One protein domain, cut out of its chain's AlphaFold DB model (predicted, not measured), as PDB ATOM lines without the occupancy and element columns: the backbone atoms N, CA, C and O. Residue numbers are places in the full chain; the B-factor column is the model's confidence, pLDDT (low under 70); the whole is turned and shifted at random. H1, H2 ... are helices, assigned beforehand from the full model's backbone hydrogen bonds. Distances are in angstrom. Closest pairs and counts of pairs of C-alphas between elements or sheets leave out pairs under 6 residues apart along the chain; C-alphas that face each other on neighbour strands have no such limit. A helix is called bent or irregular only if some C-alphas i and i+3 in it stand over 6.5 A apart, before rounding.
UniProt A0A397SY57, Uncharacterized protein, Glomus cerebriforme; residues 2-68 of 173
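AT A GLANCE: This is residues 2 to 68 of the 173 residues of an uncharacterized protein of Glomus cerebriforme (UniProt A0A397SY57). The model is a loose, open arrangement of two small helical parts: H1 and H2 make a corner at one end, and H3 and H4 fold back on each other as a helical hairpin with a wide loop. A link from H2 to H3 joins the two parts, and its residues 22 to 29 stand free, as do residues 2 to 10, of which 3 to 10 belong to H1. The printed part has 67 residues with four named helices, H1, H2, H3 and H4 in chain order, and no named strand; its class is all helix. The whole is loose, with a radius of gyration of the C-alphas of 13.8 A, and the C-alphas span 33 by 31 by 26 A.

IN THESE COORDINATES: H1 takes residues 3 to 11 and measures 12.6 A from first to last C-alpha; C-alpha 3 is at (149.531, 144.612, 153.008). H2 takes residues 14 to 21, 11.5 A long, and is irregular: C-alphas 15 and 18 are 7.2 A apart. H3 takes residues 30 to 38, 11.9 A long, with C-alpha 30 at (154.385, 141.314, 132.899). H4, the longest helix, takes residues 50 to 63, 20.1 A long, and ends with C-alpha 63 at (144.164, 135.205, 132.521).

HOW THE PARTS SIT: H1 and H2 only just touch, with 3 pairs of C-alphas within 8 A, and only at the corner by their tight link. Their closest C-alphas are those of Leu 11 and Val 20, 6.8 A apart. Their lines stand about perpendicular, at 83 degrees. H2 and H3 are apart. H3 and H4 form a helical hairpin and touch, their closest C-alphas being those of Ile 37 and Arg 56, 5.5 A apart. H4 touches H3 with residues 56 to 60 alone. The two run opposite ways at a steep tilt of 37 degrees, only just beyond shallow. H1 is apart from H3 and from H4, and H2 is apart from H4. In H1, H3 and H4 every O i to N i+4 pair is within hydrogen-bond range; in H2, 2 of 4 are.

THE WHOLE: The two C-alphas farthest apart are those of Lys 14 and Gly 43, 35.2 A. The printed part, residues 2 to 68, has no cut. The link from H2 to H3 is short, with 8 residues, and the link from H3 to H4 is long, with 11; residues 45 to 50, of which 50 belongs to H4, stand free. The mean pLDDT of the printed part is 70.9, and 26 residues are under 70, among them residues 18 to 28 and 39 to 48.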
ATOM      1  N   ASN A   2     148.017 144.774 157.414       71.12
ATOM      2  CA  ASN A   2     149.382 144.752 156.872       71.12
ATOM      3  C   ASN A   2     149.401 144.134 155.460       71.12
ATOM      4  O   ASN A   2     149.246 142.924 155.305       71.12
ATOM      5  N   LYS A   3     149.567 144.979 154.435       63.19
ATOM      6  CA  LYS A   3     149.531 144.612 153.008       63.19
ATOM      7  C   LYS A   3     150.493 143.467 152.660       63.19
ATOM      8  O   LYS A   3     150.136 142.598 151.872       63.19
ATOM      9  N   LEU A   4     151.672 143.433 153.284       64.62
ATOM     10  CA  LEU A   4     152.686 142.400 153.047       64.62
ATOM     11  C   LEU A   4     152.252 141.026 153.570       64.62
ATOM     12  O   LEU A   4     152.486 140.015 152.914       64.62
ATOM     13  N   LYS A   5     151.547 140.995 154.708       75.88
ATOM     14  CA  LYS A   5     151.006 139.760 155.289       75.88
ATOM     15  C   LYS A   5     149.973 139.117 154.358       75.88
ATOM     16  O   LYS A   5     150.061 137.930 154.078       75.88
ATOM     17  N   TYR A   6     149.054 139.920 153.820       72.19
ATOM     18  CA  TYR A   6     148.005 139.430 152.922       72.19
ATOM     19  C   TYR A   6     148.566 138.912 151.590       72.19
ATOM     20  O   TYR A   6     148.106 137.901 151.065       72.19
ATOM     21  N   ILE A   7     149.593 139.580 151.057       70.69
ATOM     22  CA  ILE A   7     150.290 139.118 149.852       70.69
ATOM     23  C   ILE A   7     150.972 137.767 150.121       70.69
ATOM     24  O   ILE A   7     150.794 136.842 149.334       70.69
ATOM     25  N   GLY A   8     151.674 137.613 151.250       72.00
ATOM     26  CA  GLY A   8     152.299 136.339 151.629       72.00
ATOM     27  C   GLY A   8     151.293 135.196 151.808       72.00
ATOM     28  O   GLY A   8     151.492 134.096 151.294       72.00
ATOM     29  N   GLU A   9     150.167 135.459 152.471       77.88
ATOM     30  CA  GLU A   9     149.083 134.481 152.639       77.88
ATOM     31  C   GLU A   9     148.449 134.093 151.293       77.88
ATOM     32  O   GLU A   9     148.206 132.915 151.042       77.88
ATOM     33  N   CYS A  10     148.254 135.046 150.378       71.06
ATOM     34  CA  CYS A  10     147.725 134.773 149.042       71.06
ATOM     35  C   CYS A  10     148.677 133.902 148.201       71.06
ATOM     36  O   CYS A  10     148.238 132.952 147.551       71.06
ATOM     37  N   LEU A  11     149.986 134.179 148.233       69.44
ATOM     38  CA  LEU A  11     150.987 133.433 147.457       69.44
ATOM     39  C   LEU A  11     151.197 131.998 147.971       69.44
ATOM     40  O   LEU A  11     151.592 131.122 147.206       69.44
ATOM     41  N   THR A  12     150.894 131.725 149.244       76.06
ATOM     42  CA  THR A  12     151.040 130.382 149.841       76.06
ATOM     43  C   THR A  12     149.850 129.452 149.587       76.06
ATOM     44  O   THR A  12     149.933 128.251 149.865       76.06
ATOM     45  N   LEU A  13     148.751 129.957 149.015       78.62
ATOM     46  CA  LEU A  13     147.594 129.135 148.667       78.62
ATOM     47  C   LEU A  13     147.963 128.073 147.618       78.62
ATOM     48  O   LEU A  13     148.559 128.379 146.586       78.62
ATOM     49  N   LYS A  14     147.523 126.822 147.824       73.75
ATOM     50  CA  LYS A  14     147.749 125.703 146.878       73.75
ATOM     51  C   LYS A  14     147.310 126.026 145.447       73.75
ATOM     52  O   LYS A  14     147.968 125.595 144.508       73.75
ATOM     53  N   VAL A  15     146.235 126.798 145.285       68.56
ATOM     54  CA  VAL A  15     145.723 127.225 143.971       68.56
ATOM     55  C   VAL A  15     146.668 128.181 143.236       68.56
ATOM     56  O   VAL A  15     146.652 128.226 142.014       68.56
ATOM     57  N   ASN A  16     147.523 128.902 143.965       66.88
ATOM     58  CA  ASN A  16     148.452 129.885 143.409       66.88
ATOM     59  C   ASN A  16     149.875 129.330 143.260       66.88
ATOM     60  O   ASN A  16     150.733 129.995 142.690       66.88
ATOM     61  N   LYS A  17     150.129 128.095 143.709       70.25
ATOM     62  CA  LYS A  17     151.461 127.470 143.691       70.25
ATOM     63  C   LYS A  17     152.075 127.416 142.286       70.25
ATOM     64  O   LYS A  17     153.265 127.664 142.148       70.25
ATOM     65  N   LYS A  18     151.246 127.153 141.264       66.88
ATOM     66  CA  LYS A  18     151.643 127.139 139.843       66.88
ATOM     67  C   LYS A  18     151.932 128.545 139.292       66.88
ATOM     68  O   LYS A  18     152.775 128.707 138.427       66.88
ATOM     69  N   LEU A  19     151.256 129.575 139.805       63.94
ATOM     70  CA  LEU A  19     151.520 130.968 139.417       63.94
ATOM     71  C   LEU A  19     152.836 131.468 140.025       63.94
ATOM     72  O   LEU A  19     153.589 132.172 139.367       63.94
ATOM     73  N   VAL A  20     153.124 131.073 141.269       65.31
ATOM     74  CA  VAL A  20     154.374 131.420 141.962       65.31
ATOM     75  C   VAL A  20     155.580 130.747 141.310       65.31
ATOM     76  O   VAL A  20     156.606 131.397 141.148       65.31
ATOM     77  N   SER A  21     155.462 129.478 140.898       64.69
ATOM     78  CA  SER A  21     156.551 128.775 140.201       64.69
ATOM     79  C   SER A  21     156.895 129.384 138.845       64.69
ATOM     80  O   SER A  21     158.029 129.264 138.398       64.69
ATOM     81  N   ASN A  22     155.932 130.058 138.217       62.38
ATOM     82  CA  ASN A  22     156.059 130.606 136.871       62.38
ATOM     83  C   ASN A  22     156.290 132.126 136.879       62.38
ATOM     84  O   ASN A  22     156.342 132.755 135.829       62.38
ATOM     85  N   ILE A  23     156.435 132.744 138.057       63.88
ATOM     86  CA  ILE A  23     156.557 134.205 138.172       63.88
ATOM     87  C   ILE A  23     157.871 134.733 137.572       63.88
ATOM     88  O   ILE A  23     157.930 135.878 137.129       63.88
ATOM     89  N   GLU A  24     158.900 133.880 137.533       57.75
ATOM     90  CA  GLU A  24     160.217 134.148 136.944       57.75
ATOM     91  C   GLU A  24     160.343 133.665 135.485       57.75
ATOM     92  O   GLU A  24     161.389 133.875 134.864       57.75
ATOM     93  N   GLU A  25     159.302 133.039 134.910       62.47
ATOM     94  CA  GLU A  25     159.303 132.683 133.487       62.47
ATOM     95  C   GLU A  25     159.346 133.970 132.656       62.47
ATOM     96  O   GLU A  25     158.406 134.765 132.631       62.47
ATOM     97  N   LYS A  26     160.460 134.171 131.942       61.09
ATOM     98  CA  LYS A  26     160.664 135.314 131.032       61.09
ATOM     99  C   LYS A  26     159.694 135.324 129.846       61.09
ATOM    100  O   LYS A  26     159.655 136.307 129.110       61.09
ATOM    101  N   ASP A  27     158.927 134.253 129.674       63.78
ATOM    102  CA  ASP A  27     157.925 134.106 128.623       63.78
ATOM    103  C   ASP A  27     156.687 134.982 128.879       63.78
ATOM    104  O   ASP A  27     155.922 135.260 127.954       63.78
ATOM    105  N   ILE A  28     156.501 135.463 130.117       65.56
ATOM    106  CA  ILE A  28     155.395 136.348 130.480       65.56
ATOM    107  C   ILE A  28     155.876 137.802 130.486       65.56
ATOM    108  O   ILE A  28     156.596 138.255 131.377       65.56
ATOM    109  N   ASP A  29     155.406 138.575 129.508       77.00
ATOM    110  CA  ASP A  29     155.561 140.029 129.486       77.00
ATOM    111  C   ASP A  29     154.626 140.658 130.534       77.00
ATOM    112  O   ASP A  29     153.457 140.981 130.279       77.00
ATOM    113  N   TRP A  30     155.132 140.776 131.763       76.31
ATOM    114  CA  TRP A  30     154.385 141.314 132.899       76.31
ATOM    115  C   TRP A  30     153.940 142.762 132.687       76.31
ATOM    116  O   TRP A  30     152.862 143.136 133.148       76.31
ATOM    117  N   GLU A  31     154.713 143.573 131.962       77.62
ATOM    118  CA  GLU A  31     154.351 144.963 131.681       77.62
ATOM    119  C   GLU A  31     153.096 145.030 130.800       77.62
ATOM    120  O   GLU A  31     152.116 145.695 131.161       77.62
ATOM    121  N   LYS A  32     153.068 144.265 129.700       78.25
ATOM    122  CA  LYS A  32     151.875 144.156 128.845       78.25
ATOM    123  C   LYS A  32     150.703 143.500 129.563       78.25
ATOM    124  O   LYS A  32     149.567 143.952 129.414       78.25
ATOM    125  N   THR A  33     150.964 142.477 130.374       78.25
ATOM    126  CA  THR A  33     149.927 141.780 131.150       78.25
ATOM    127  C   THR A  33     149.237 142.737 132.123       78.25
ATOM    128  O   THR A  33     148.009 142.808 132.170       78.25
ATOM    129  N   ILE A  34     150.011 143.542 132.857       78.88
ATOM    130  CA  ILE A  34     149.470 144.565 133.757       78.88
ATOM    131  C   ILE A  34     148.749 145.658 132.970       78.88
ATOM    132  O   ILE A  34     147.674 146.084 133.389       78.88
ATOM    133  N   HIS A  35     149.278 146.096 131.825       78.31
ATOM    134  CA  HIS A  35     148.589 147.064 130.969       78.31
ATOM    135  C   HIS A  35     147.195 146.564 130.553       78.31
ATOM    136  O   HIS A  35     146.211 147.288 130.720       78.31
ATOM    137  N   TYR A  36     147.098 145.309 130.108       78.06
ATOM    138  CA  TYR A  36     145.839 144.655 129.754       78.06
ATOM    139  C   TYR A  36     144.879 144.537 130.950       78.06
ATOM    140  O   TYR A  36     143.710 144.911 130.848       78.06
ATOM    141  N   ILE A  37     145.357 144.089 132.118       78.06
ATOM    142  CA  ILE A  37     144.538 143.999 133.344       78.06
ATOM    143  C   ILE A  37     144.018 145.371 133.779       78.06
ATOM    144  O   ILE A  37     142.915 145.477 134.313       78.06
ATOM    145  N   MET A  38     144.819 146.419 133.597       74.50
ATOM    146  CA  MET A  38     144.491 147.769 134.047       74.50
ATOM    147  C   MET A  38     143.585 148.533 133.082       74.50
ATOM    148  O   MET A  38     143.101 149.584 133.485       74.50
ATOM    149  N   ASN A  39     143.354 148.020 131.865       68.38
ATOM    150  CA  ASN A  39     142.425 148.581 130.877       68.38
ATOM    151  C   ASN A  39     142.546 150.116 130.739       68.38
ATOM    152  O   ASN A  39     141.568 150.854 130.820       68.38
ATOM    153  N   LYS A  40     143.779 150.621 130.579       59.94
ATOM    154  CA  LYS A  40     144.080 152.064 130.671       59.94
ATOM    155  C   LYS A  40     143.436 152.928 129.572       59.94
ATOM    156  O   LYS A  40     143.515 154.150 129.673       59.94
ATOM    157  N   GLU A  41     142.803 152.329 128.564       58.16
ATOM    158  CA  GLU A  41     142.176 153.034 127.438       58.16
ATOM    159  C   GLU A  41     140.934 153.856 127.837       58.16
ATOM    160  O   GLU A  41     140.669 154.878 127.215       58.16
ATOM    161  N   GLU A  42     140.213 153.490 128.910       55.19
ATOM    162  CA  GLU A  42     139.010 154.216 129.382       55.19
ATOM    163  C   GLU A  42     139.269 155.142 130.597       55.19
ATOM    164  O   GLU A  42     138.349 155.463 131.345       55.19
ATOM    165  N   GLY A  43     140.511 155.615 130.791       53.91
ATOM    166  CA  GLY A  43     140.829 156.715 131.724       53.91
ATOM    167  C   GLY A  43     141.549 156.343 133.029       53.91
ATOM    168  O   GLY A  43     141.681 157.173 133.930       53.91
ATOM    169  N   GLY A  44     142.111 155.136 133.110       54.06
ATOM    170  CA  GLY A  44     143.097 154.773 134.133       54.06
ATOM    171  C   GLY A  44     142.563 154.708 135.573       54.06
ATOM    172  O   GLY A  44     141.364 154.690 135.826       54.06
ATOM    173  N   SER A  45     143.479 154.648 136.553       53.12
ATOM    174  CA  SER A  45     143.203 154.302 137.965       53.12
ATOM    175  C   SER A  45     142.295 155.269 138.739       53.12
ATOM    176  O   SER A  45     142.086 155.067 139.933       53.12
ATOM    177  N   LEU A  46     141.824 156.337 138.097       53.84
ATOM    178  CA  LEU A  46     141.041 157.413 138.701       53.84
ATOM    179  C   LEU A  46     139.545 157.305 138.382       53.84
ATOM    180  O   LEU A  46     138.749 158.030 138.973       53.84
ATOM    181  N   ILE A  47     139.154 156.401 137.478       55.16
ATOM    182  CA  ILE A  47     137.770 156.262 137.028       55.16
ATOM    183  C   ILE A  47     137.181 154.954 137.567       55.16
ATOM    184  O   ILE A  47     137.501 153.860 137.117       55.16
ATOM    185  N   THR A  48     136.285 155.059 138.549       62.66
ATOM    186  CA  THR A  48     135.549 153.930 139.149       62.66
ATOM    187  C   THR A  48     134.243 153.640 138.404       62.66
ATOM    188  O   THR A  48     133.194 153.405 139.007       62.66
ATOM    189  N   LEU A  49     134.268 153.655 137.069       71.06
ATOM    190  CA  LEU A  49     133.090 153.282 136.288       71.06
ATOM    191  C   LEU A  49     132.850 151.773 136.404       71.06
ATOM    192  O   LEU A  49     133.758 150.959 136.237       71.06
ATOM    193  N   LYS A  50     131.590 151.380 136.631       75.50
ATOM    194  CA  LYS A  50     131.176 149.965 136.697       75.50
ATOM    195  C   LYS A  50     131.603 149.184 135.447       75.50
ATOM    196  O   LYS A  50     131.987 148.023 135.550       75.50
ATOM    197  N   LYS A  51     131.577 149.840 134.282       75.81
ATOM    198  CA  LYS A  51     132.034 149.287 133.002       75.81
ATOM    199  C   LYS A  51     133.516 148.895 133.041       75.81
ATOM    200  O   LYS A  51     133.834 147.752 132.717       75.81
ATOM    201  N   ASP A  52     134.385 149.796 133.498       74.19
ATOM    202  CA  ASP A  52     135.821 149.530 133.624       74.19
ATOM    203  C   ASP A  52     136.091 148.412 134.644       74.19
ATOM    204  O   ASP A  52     136.779 147.438 134.345       74.19
ATOM    205  N   SER A  53     135.439 148.462 135.811       77.62
ATOM    206  CA  SER A  53     135.551 147.411 136.835       77.62
ATOM    207  C   SER A  53     135.162 146.021 136.305       77.62
ATOM    208  O   SER A  53     135.879 145.037 136.522       77.62
ATOM    209  N   ASN A  54     134.066 145.933 135.543       80.06
ATOM    210  CA  ASN A  54     133.637 144.691 134.899       80.06
ATOM    211  C   ASN A  54     134.662 144.204 133.866       80.06
ATOM    212  O   ASN A  54     134.964 143.010 133.829       80.06
ATOM    213  N   LYS A  55     135.225 145.112 133.060       78.94
ATOM    214  CA  LYS A  55     136.239 144.786 132.049       78.94
ATOM    215  C   LYS A  55     137.522 144.258 132.690       78.94
ATOM    216  O   LYS A  55     138.015 143.204 132.298       78.94
ATOM    217  N   ARG A  56     138.018 144.921 133.735       80.25
ATOM    218  CA  ARG A  56     139.202 144.481 134.492       80.25
ATOM    219  C   ARG A  56     138.968 143.135 135.174       80.25
ATOM    220  O   ARG A  56     139.819 142.252 135.111       80.25
ATOM    221  N   THR A  57     137.789 142.946 135.768       81.31
ATOM    222  CA  THR A  57     137.386 141.663 136.364       81.31
ATOM    223  C   THR A  57     137.362 140.547 135.322       81.31
ATOM    224  O   THR A  57     137.857 139.453 135.588       81.31
ATOM    225  N   TYR A  58     136.817 140.817 134.135       80.50
ATOM    226  CA  TYR A  58     136.836 139.883 133.014       80.50
ATOM    227  C   TYR A  58     138.274 139.539 132.599       80.50
ATOM    228  O   TYR A  58     138.610 138.361 132.549       80.50
ATOM    229  N   ASN A  59     139.137 140.540 132.399       79.44
ATOM    230  CA  ASN A  59     140.537 140.347 132.004       79.44
ATOM    231  C   ASN A  59     141.304 139.474 133.017       79.44
ATOM    232  O   ASN A  59     142.026 138.559 132.625       79.44
ATOM    233  N   ILE A  60     141.104 139.707 134.319       80.75
ATOM    234  CA  ILE A  60     141.705 138.898 135.391       80.75
ATOM    235  C   ILE A  60     141.185 137.459 135.346       80.75
ATOM    236  O   ILE A  60     141.975 136.519 135.391       80.75
ATOM    237  N   LYS A  61     139.863 137.268 135.253       78.50
ATOM    238  CA  LYS A  61     139.267 135.925 135.168       78.50
ATOM    239  C   LYS A  61     139.739 135.175 133.926       78.50
ATOM    240  O   LYS A  61     139.958 133.975 134.014       78.50
ATOM    241  N   ASN A  62     139.924 135.876 132.812       79.00
ATOM    242  CA  ASN A  62     140.419 135.312 131.567       79.00
ATOM    243  C   ASN A  62     141.864 134.805 131.706       79.00
ATOM    244  O   ASN A  62     142.138 133.661 131.369       79.00
ATOM    245  N   ILE A  63     142.766 135.613 132.276       78.88
ATOM    246  CA  ILE A  63     144.164 135.205 132.521       78.88
ATOM    247  C   ILE A  63     144.246 134.028 133.497       78.88
ATOM    248  O   ILE A  63     145.091 133.153 133.351       78.88
ATOM    249  N   LEU A  64     143.376 134.012 134.507       79.06
ATOM    250  CA  LEU A  64     143.373 132.972 135.534       79.06
ATOM    251  C   LEU A  64     142.615 131.707 135.141       79.06
ATOM    252  O   LEU A  64     142.516 130.817 135.981       79.06
ATOM    253  N   GLU A  65     142.063 131.635 133.928       77.50
ATOM    254  CA  GLU A  65     141.283 130.478 133.475       77.50
ATOM    255  C   GLU A  65     140.027 130.228 134.332       77.50
ATOM    256  O   GLU A  65     139.631 129.099 134.599       77.50
ATOM    257  N   LYS A  66     139.412 131.312 134.824       79.62
ATOM    258  CA  LYS A  66     138.266 131.304 135.757       79.62
ATOM    259  C   LYS A  66     137.014 131.958 135.177       79.62
ATOM    260  O   LYS A  66     136.151 132.430 135.926       79.62
ATOM    261  N   LEU A  67     136.936 132.084 133.855       77.56
ATOM    262  CA  LEU A  67     135.676 132.450 133.218       77.56
ATOM    263  C   LEU A  67     134.730 131.243 133.265       77.56
ATOM    264  O   LEU A  67     135.195 130.122 133.083       77.56
ATOM    265  N   PRO A  68     133.430 131.461 133.530       71.88
ATOM    266  CA  PRO A  68     132.466 130.370 133.543       71.88
ATOM    267  C   PRO A  68     132.421 129.717 132.160       71.88
ATOM    268  O   PRO A  68     132.232 130.413 131.159       71.88
TER     269      PRO A  68